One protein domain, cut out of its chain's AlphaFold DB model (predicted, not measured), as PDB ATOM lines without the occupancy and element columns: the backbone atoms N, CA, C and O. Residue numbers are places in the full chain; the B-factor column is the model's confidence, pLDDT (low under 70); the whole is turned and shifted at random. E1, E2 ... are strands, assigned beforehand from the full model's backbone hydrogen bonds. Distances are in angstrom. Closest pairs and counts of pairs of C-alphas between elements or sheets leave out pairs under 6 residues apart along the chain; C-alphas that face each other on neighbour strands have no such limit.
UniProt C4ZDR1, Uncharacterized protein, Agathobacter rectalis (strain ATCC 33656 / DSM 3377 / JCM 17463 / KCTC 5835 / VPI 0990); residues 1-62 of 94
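What this domain is: This is residues 1 to 62 of the 94 residues of an uncharacterized protein of Agathobacter rectalis (strain ATCC 33656 / DSM 3377 / JCM 17463 / KCTC 5835 / VPI 0990) (UniProt C4ZDR1). With little regular structure, a small sheet, E2 - E1 - E5, and a separate hairpin of E3 and E4 are joined where E2 runs on into E3, and residues 28 to 33 stick out. The 62 printed residues have five named strands, E1 to E5 along the chain, and no named helix; the class is all strand, with only 23 residues in named elements. The whole is loose, with a radius of gyration of the C-alphas of 14.1 A and spans of 40 by 27 by 17 A.

How they stand to each other: E1, residues 6 to 12, and E5, residues 53 to 57, are antiparallel at 165 degrees, with N 9 and O 56 2.8 A apart. E2, residues 15 to 17, meets E1 only at a point, C-alphas 16 and 11 facing each other at 4.2 A. E3, residues 20 to 23, and E4, residues 38 to 41, form an antiparallel hairpin at 154 degrees, with N 22 and O 39 2.8 A apart. E1 is apart from E3 and E4.

Where its parts are: E1 spans 19.5 A from C-alpha 6 at (165.631, 130.609, 98.070), E2 6.3 A, E3 9.8 A, E4 9.4 A, and E5 13.6 A to C-alpha 57 at (160.569, 132.379, 96.524).

The domain as a whole: The C-alphas farthest apart, Leu 32 and Asp 47, are 40.1 A apart. The printed part has no cut; the links E3 to E4 and E4 to E5 are long. The model's pLDDT is under 70 at residues 1 and 27 to 32.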
ATOM      1  N   MET A   1     161.870 124.935 104.196       69.62
ATOM      2  CA  MET A   1     162.606 124.231 103.121       69.62
ATOM      3  C   MET A   1     163.376 125.289 102.365       69.62
ATOM      4  O   MET A   1     162.759 126.284 102.008       69.62
ATOM      5  N   THR A   2     164.667 125.082 102.133       77.31
ATOM      6  CA  THR A   2     165.502 126.035 101.390       77.31
ATOM      7  C   THR A   2     165.833 125.419 100.041       77.31
ATOM      8  O   THR A   2     166.430 124.345  99.977       77.31
ATOM      9  N   THR A   3     165.379 126.058  98.965       78.62
ATOM     10  CA  THR A   3     165.714 125.655  97.595       78.62
ATOM     11  C   THR A   3     166.985 126.380  97.145       78.62
ATOM     12  O   THR A   3     167.327 127.416  97.721       78.62
ATOM     13  N   PRO A   4     167.663 125.929  96.075       76.25
ATOM     14  CA  PRO A   4     168.757 126.695  95.465       76.25
ATOM     15  C   PRO A   4     168.361 128.126  95.037       76.25
ATOM     16  O   PRO A   4     169.209 129.025  94.944       76.25
ATOM     17  N   LEU A   5     167.064 128.353  94.798       78.19
ATOM     18  CA  LEU A   5     166.496 129.653  94.441       78.19
ATOM     19  C   LEU A   5     166.165 130.523  95.658       78.19
ATOM     20  O   LEU A   5     166.103 131.741  95.515       78.19
ATOM     21  N   GLY A   6     166.011 129.924  96.839       83.50
ATOM     22  CA  GLY A   6     165.631 130.609  98.070       83.50
ATOM     23  C   GLY A   6     164.617 129.833  98.909       83.50
ATOM     24  O   GLY A   6     164.243 128.697  98.594       83.50
ATOM     25  N   ASP A   7     164.172 130.454  99.996       88.50
ATOM     26  CA  ASP A   7     163.127 129.893 100.852       88.50
ATOM     27  C   ASP A   7     161.751 130.071 100.215       88.50
ATOM     28  O   ASP A   7     161.445 131.126  99.659       88.50
ATOM     29  N   ILE A   8     160.913 129.044 100.327       89.44
ATOM     30  CA  ILE A   8     159.530 129.096  99.852       89.44
ATOM     31  C   ILE A   8     158.630 129.620 100.971       89.44
ATOM     32  O   ILE A   8     158.675 129.136 102.104       89.44
ATOM     33  N   GLU A   9     157.777 130.578 100.631       92.19
ATOM     34  CA  GLU A   9     156.672 131.054 101.454       92.19
ATOM     35  C   GLU A   9     155.356 130.868 100.697       92.19
ATOM     36  O   GLU A   9     155.260 131.198  99.515       92.19
ATOM     37  N   ILE A  10     154.339 130.340 101.380       91.31
ATOM     38  CA  ILE A  10     152.996 130.180 100.822       91.31
ATOM     39  C   ILE A  10     152.057 131.156 101.515       91.31
ATOM     40  O   ILE A  10     152.044 131.248 102.746       91.31
ATOM     41  N   CYS A  11     151.265 131.869 100.722       91.69
ATOM     42  CA  CYS A  11     150.253 132.795 101.204       91.69
ATOM     43  C   CYS A  11     148.873 132.441 100.651       91.69
ATOM     44  O   CYS A  11     148.753 132.077  99.481       91.69
ATOM     45  N   ILE A  12     147.838 132.619 101.469       90.88
ATOM     46  CA  ILE A  12     146.433 132.640 101.040       90.88
ATOM     47  C   ILE A  12     145.895 134.038 101.343       90.88
ATOM     48  O   ILE A  12     146.018 134.515 102.471       90.88
ATOM     49  N   ASP A  13     145.383 134.725 100.324       91.56
ATOM     50  CA  ASP A  13     144.906 136.117 100.388       91.56
ATOM     51  C   ASP A  13     145.923 137.079 101.016       91.56
ATOM     52  O   ASP A  13     145.604 137.938 101.840       91.56
ATOM     53  N   GLY A  14     147.195 136.887 100.662       91.62
ATOM     54  CA  GLY A  14     148.311 137.677 101.181       91.62
ATOM     55  C   GLY A  14     148.718 137.353 102.623       91.62
ATOM     56  O   GLY A  14     149.665 137.956 103.123       91.62
ATOM     57  N   LYS A  15     148.059 136.403 103.299       93.25
ATOM     58  CA  LYS A  15     148.460 135.936 104.633       93.25
ATOM     59  C   LYS A  15     149.345 134.707 104.517       93.25
ATOM     60  O   LYS A  15     148.928 133.694 103.960       93.25
ATOM     61  N   THR A  16     150.539 134.779 105.094       93.62
ATOM     62  CA  THR A  16     151.452 133.639 105.177       93.62
ATOM     63  C   THR A  16     150.829 132.508 105.987       93.62
ATOM     64  O   THR A  16     150.349 132.714 107.104       93.62
ATOM     65  N   ILE A  17     150.884 131.300 105.439       92.75
ATOM     66  CA  ILE A  17     150.360 130.091 106.071       92.75
ATOM     67  C   ILE A  17     151.466 129.061 106.294       92.75
ATOM     68  O   ILE A  17     152.531 129.093 105.676       92.75
ATOM     69  N   LYS A  18     151.194 128.107 107.186       92.56
ATOM     70  CA  LYS A  18     152.036 126.920 107.321       92.56
ATOM     71  C   LYS A  18     151.714 125.942 106.201       92.56
ATOM     72  O   LYS A  18     150.560 125.778 105.821       92.56
ATOM     73  N   TYR A  19     152.744 125.262 105.729       91.38
ATOM     74  CA  TYR A  19     152.631 124.206 104.739       91.38
ATOM     75  C   TYR A  19     153.526 123.036 105.137       91.38
ATOM     76  O   TYR A  19     154.486 123.195 105.898       91.38
ATOM     77  N   THR A  20     153.227 121.864 104.592       90.56
ATOM     78  CA  THR A  20     154.074 120.678 104.721       90.56
ATOM     79  C   THR A  20     154.703 120.379 103.369       90.56
ATOM     80  O   THR A  20     154.002 120.337 102.364       90.56
ATOM     81  N   ALA A  21     156.018 120.172 103.322       89.31
ATOM     82  CA  ALA A  21     156.702 119.719 102.114       89.31
ATOM     83  C   ALA A  21     156.906 118.204 102.182       89.31
ATOM     84  O   ALA A  21     157.622 117.711 103.054       89.31
ATOM     85  N   GLN A  22     156.294 117.469 101.260       87.75
ATOM     86  CA  GLN A  22     156.496 116.034 101.104       87.75
ATOM     87  C   GLN A  22     157.461 115.779  99.945       87.75
ATOM     88  O   GLN A  22     157.188 116.178  98.817       87.75
ATOM     89  N   ASN A  23     158.578 115.099 100.208       86.50
ATOM     90  CA  ASN A  23     159.464 114.623  99.147       86.50
ATOM     91  C   ASN A  23     158.760 113.500  98.366       86.50
ATOM     92  O   ASN A  23     158.336 112.507  98.956       86.50
ATOM     93  N   MET A  24     158.622 113.681  97.053       82.25
ATOM     94  CA  MET A  24     157.952 112.754  96.133       82.25
ATOM     95  C   MET A  24     158.942 111.870  95.358       82.25
ATOM     96  O   MET A  24     158.530 111.089  94.501       82.25
ATOM     97  N   GLY A  25     160.240 112.006  95.639       78.25
ATOM     98  CA  GLY A  25     161.315 111.314  94.942       78.25
ATOM     99  C   GLY A  25     161.535 111.806  93.509       78.25
ATOM    100  O   GLY A  25     160.772 112.603  92.945       78.25
ATOM    101  N   VAL A  26     162.609 111.305  92.907       71.62
ATOM    102  CA  VAL A  26     162.904 111.507  91.485       71.62
ATOM    103  C   VAL A  26     161.955 110.629  90.665       71.62
ATOM    104  O   VAL A  26     161.617 109.516  91.066       71.62
ATOM    105  N   MET A  27     161.451 111.137  89.536       67.38
ATOM    106  CA  MET A  27     160.657 110.310  88.624       67.38
ATOM    107  C   MET A  27     161.617 109.546  87.713       67.38
ATOM    108  O   MET A  27     161.951 110.041  86.638       67.38
ATOM    109  N   ASP A  28     162.028 108.350  88.142       59.06
ATOM    110  CA  ASP A  28     163.088 107.509  87.541       59.06
ATOM    111  C   ASP A  28     162.991 107.263  86.021       59.06
ATOM    112  O   ASP A  28     163.919 106.726  85.423       59.06
ATOM    113  N   ARG A  29     161.877 107.608  85.364       61.59
ATOM    114  CA  ARG A  29     161.653 107.328  83.936       61.59
ATOM    115  C   ARG A  29     161.209 108.505  83.076       61.59
ATOM    116  O   ARG A  29     161.151 108.350  81.863       61.59
ATOM    117  N   LEU A  30     160.864 109.648  83.665       60.47
ATOM    118  CA  LEU A  30     160.187 110.732  82.933       60.47
ATOM    119  C   LEU A  30     160.865 112.095  83.085       60.47
ATOM    120  O   LEU A  30     160.654 112.966  82.247       60.47
ATOM    121  N   CYS A  31     161.679 112.292  84.123       63.66
ATOM    122  CA  CYS A  31     162.331 113.573  84.387       63.66
ATOM    123  C   CYS A  31     163.749 113.339  84.922       63.66
ATOM    124  O   CYS A  31     164.004 113.562  86.102       63.66
ATOM    125  N   LEU A  32     164.649 112.852  84.060       66.62
ATOM    126  CA  LEU A  32     166.051 112.584  84.422       66.62
ATOM    127  C   LEU A  32     166.802 113.853  84.855       66.62
ATOM    128  O   LEU A  32     167.742 113.765  85.636       66.62
ATOM    129  N   ASP A  33     166.344 115.020  84.403       70.69
ATOM    130  CA  ASP A  33     166.984 116.316  84.653       70.69
ATOM    131  C   ASP A  33     166.434 117.033  85.902       70.69
ATOM    132  O   ASP A  33     166.658 118.228  86.091       70.69
ATOM    133  N   VAL A  34     165.649 116.338  86.734       72.12
ATOM    134  CA  VAL A  34     165.036 116.905  87.943       72.12
ATOM    135  C   VAL A  34     165.667 116.284  89.184       72.12
ATOM    136  O   VAL A  34     165.390 115.134  89.519       72.12
ATOM    137  N   ASP A  35     166.449 117.082  89.915       75.19
ATOM    138  CA  ASP A  35     167.160 116.659  91.136       75.19
ATOM    139  C   ASP A  35     166.222 116.230  92.280       75.19
ATOM    140  O   ASP A  35     166.617 115.523  93.208       75.19
ATOM    141  N   GLY A  36     164.961 116.662  92.247       78.19
ATOM    142  CA  GLY A  36     163.970 116.279  93.239       78.19
ATOM    143  C   GLY A  36     162.604 116.889  92.977       78.19
ATOM    144  O   GLY A  36     162.467 117.916  92.313       78.19
ATOM    145  N   ARG A  37     161.572 116.251  93.528       82.06
ATOM    146  CA  ARG A  37     160.194 116.738  93.460       82.06
ATOM    147  C   ARG A  37     159.599 116.790  94.844       82.06
ATOM    148  O   ARG A  37     159.739 115.855  95.630       82.06
ATOM    149  N   PHE A  38     158.903 117.880  95.117       84.75
ATOM    150  CA  PHE A  38     158.277 118.114  96.402       84.75
ATOM    151  C   PHE A  38     156.822 118.498  96.182       84.75
ATOM    152  O   PHE A  38     156.515 119.330  95.335       84.75
ATOM    153  N   CYS A  39     155.928 117.878  96.946       84.31
ATOM    154  CA  CYS A  39     154.531 118.266  97.028       84.31
ATOM    155  C   CYS A  39     154.364 119.190  98.236       84.31
ATOM    156  O   CYS A  39     154.658 118.797  99.369       84.31
ATOM    157  N   ILE A  40     153.917 120.419  97.991       87.19
ATOM    158  CA  ILE A  40     153.548 121.366  99.040       87.19
ATOM    159  C   ILE A  40     152.081 121.128  99.385       87.19
ATOM    160  O   ILE A  40     151.205 121.277  98.540       87.19
ATOM    161  N   LYS A  41     151.827 120.746 100.634       86.75
ATOM    162  CA  LYS A  41     150.489 120.513 101.173       86.75
ATOM    163  C   LYS A  41     150.094 121.643 102.101       86.75
ATOM    164  O   LYS A  41     150.843 122.000 103.016       86.75
ATOM    165  N   VAL A  42     148.905 122.163 101.860       86.75
ATOM    166  CA  VAL A  42     148.288 123.241 102.614       86.75
ATOM    167  C   VAL A  42     146.933 122.749 103.084       86.75
ATOM    168  O   VAL A  42     146.112 122.337 102.271       86.75
ATOM    169  N   GLU A  43     146.714 122.806 104.391       85.19
ATOM    170  CA  GLU A  43     145.397 122.566 104.968       85.19
ATOM    171  C   GLU A  43     144.553 123.828 104.768       85.19
ATOM    172  O   GLU A  43     144.938 124.916 105.210       85.19
ATOM    173  N   PHE A  44     143.416 123.691 104.091       84.44
ATOM    174  CA  PHE A  44     142.496 124.790 103.818       84.44
ATOM    175  C   PHE A  44     141.051 124.307 103.959       84.44
ATOM    176  O   PHE A  44     140.703 123.237 103.464       84.44
ATOM    177  N   VAL A  45     140.213 125.095 104.635       87.25
ATOM    178  CA  VAL A  45     138.777 124.821 104.778       87.25
ATOM    179  C   VAL A  45     138.034 125.699 103.773       87.25
ATOM    180  O   VAL A  45     138.089 126.918 103.920       87.25
ATOM    181  N   PRO A  46     137.348 125.120 102.770       86.62
ATOM    182  CA  PRO A  46     136.571 125.897 101.814       86.62
ATOM    183  C   PRO A  46     135.438 126.657 102.506       86.62
ATOM    184  O   PRO A  46     134.670 126.067 103.266       86.62
ATOM    185  N   ASP A  47     135.308 127.943 102.206       89.88
ATOM    186  CA  ASP A  47     134.227 128.811 102.691       89.88
ATOM    187  C   ASP A  47     133.227 129.202 101.582       89.88
ATOM    188  O   ASP A  47     132.184 129.784 101.864       89.88
ATOM    189  N   GLY A  48     133.514 128.819 100.333       90.44
ATOM    190  CA  GLY A  48     132.707 129.135  99.154       90.44
ATOM    191  C   GLY A  48     133.133 130.411  98.423       90.44
ATOM    192  O   GLY A  48     132.578 130.703  97.363       90.44
ATOM    193  N   GLU A  49     134.128 131.135  98.933       93.19
ATOM    194  CA  GLU A  49     134.624 132.377  98.353       93.19
ATOM    195  C   GLU A  49     135.833 132.158  97.433       93.19
ATOM    196  O   GLU A  49     136.468 131.098  97.369       93.19
ATOM    197  N   ARG A  50     136.151 133.194  96.651       90.44
ATOM    198  CA  ARG A  50     137.323 133.182  95.775       90.44
ATOM    199  C   ARG A  50     138.567 133.590  96.559       90.44
ATOM    200  O   ARG A  50     138.732 134.762  96.886       90.44
ATOM    201  N   HIS A  51     139.497 132.655  96.704       87.31
ATOM    202  CA  HIS A  51     140.802 132.900  97.317       87.31
ATOM    203  C   HIS A  51     141.926 133.009  96.294       87.31
ATOM    204  O   HIS A  51     141.869 132.436  95.201       87.31
ATOM    205  N   THR A  52     142.984 133.727  96.670       89.00
ATOM    206  CA  THR A  52     144.240 133.765  95.913       89.00
ATOM    207  C   THR A  52     145.334 133.056  96.694       89.00
ATOM    208  O   THR A  52     145.746 133.521  97.755       89.00
ATOM    209  N   ILE A  53     145.846 131.958  96.141       86.88
ATOM    210  CA  ILE A  53     147.019 131.259  96.670       86.88
ATOM    211  C   ILE A  53     148.254 131.781  95.940       86.88
ATOM    212  O   ILE A  53     148.259 131.900  94.716       86.88
ATOM    213  N   SER A  54     149.296 132.133  96.686       88.06
ATOM    214  CA  SER A  54     150.566 132.617  96.144       88.06
ATOM    215  C   SER A  54     151.728 131.810  96.702       88.06
ATOM    216  O   SER A  54     151.813 131.588  97.909       88.06
ATOM    217  N   CYS A  55     152.638 131.414  95.817       86.12
ATOM    218  CA  CYS A  55     153.932 130.832  96.151       86.12
ATOM    219  C   CYS A  55     155.017 131.886  95.908       86.12
ATOM    220  O   CYS A  55     155.082 132.487  94.833       86.12
ATOM    221  N   ILE A  56     155.840 132.151  96.921       88.06
ATOM    222  CA  ILE A  56     156.855 133.204  96.906       88.06
ATOM    223  C   ILE A  56     158.210 132.567  97.196       88.06
ATOM    224  O   ILE A  56     158.391 131.920  98.224       88.06
ATOM    225  N   ILE A  57     159.180 132.790  96.312       88.38
ATOM    226  CA  ILE A  57     160.569 132.379  96.524       88.38
ATOM    227  C   ILE A  57     161.341 133.594  97.042       88.38
ATOM    228  O   ILE A  57     161.598 134.547  96.301       88.38
ATOM    229  N   LYS A  58     161.694 133.589  98.329       87.12
ATOM    230  CA  LYS A  58     162.415 134.703  98.953       87.12
ATOM    231  C   LYS A  58     163.806 134.840  98.356       87.12
ATOM    232  O   LYS A  58     164.546 133.866  98.256       87.12
ATOM    233  N   SER A  59     164.181 136.077  98.037       82.06
ATOM    234  CA  SER A  59     165.491 136.420  97.469       82.06
ATOM    235  C   SER A  59     165.767 135.815  96.084       82.06
ATOM    236  O   SER A  59     166.922 135.796  95.653       82.06
ATOM    237  N   HIS A  60     164.732 135.344  95.372       84.00
ATOM    238  CA  HIS A  60     164.864 135.022  93.950       84.00
ATOM    239  C   HIS A  60     165.113 136.304  93.157       84.00
ATOM    240  O   HIS A  60     164.404 137.298  93.324       84.00
ATOM    241  N   ILE A  61     166.119 136.274  92.287       80.94
ATOM    242  CA  ILE A  61     166.401 137.352  91.342       80.94
ATOM    243  C   ILE A  61     165.825 136.892  90.002       80.94
ATOM    244  O   ILE A  61     166.285 135.859  89.508       80.94
ATOM    245  N   PRO A  62     164.838 137.606  89.428       81.56
ATOM    246  CA  PRO A  62     164.238 137.226  88.156       81.56
ATOM    247  C   PRO A  62     165.289 137.014  87.066       81.56
ATOM    248  O   PRO A  62     166.238 137.792  86.946       81.56
TER     249      PRO A  62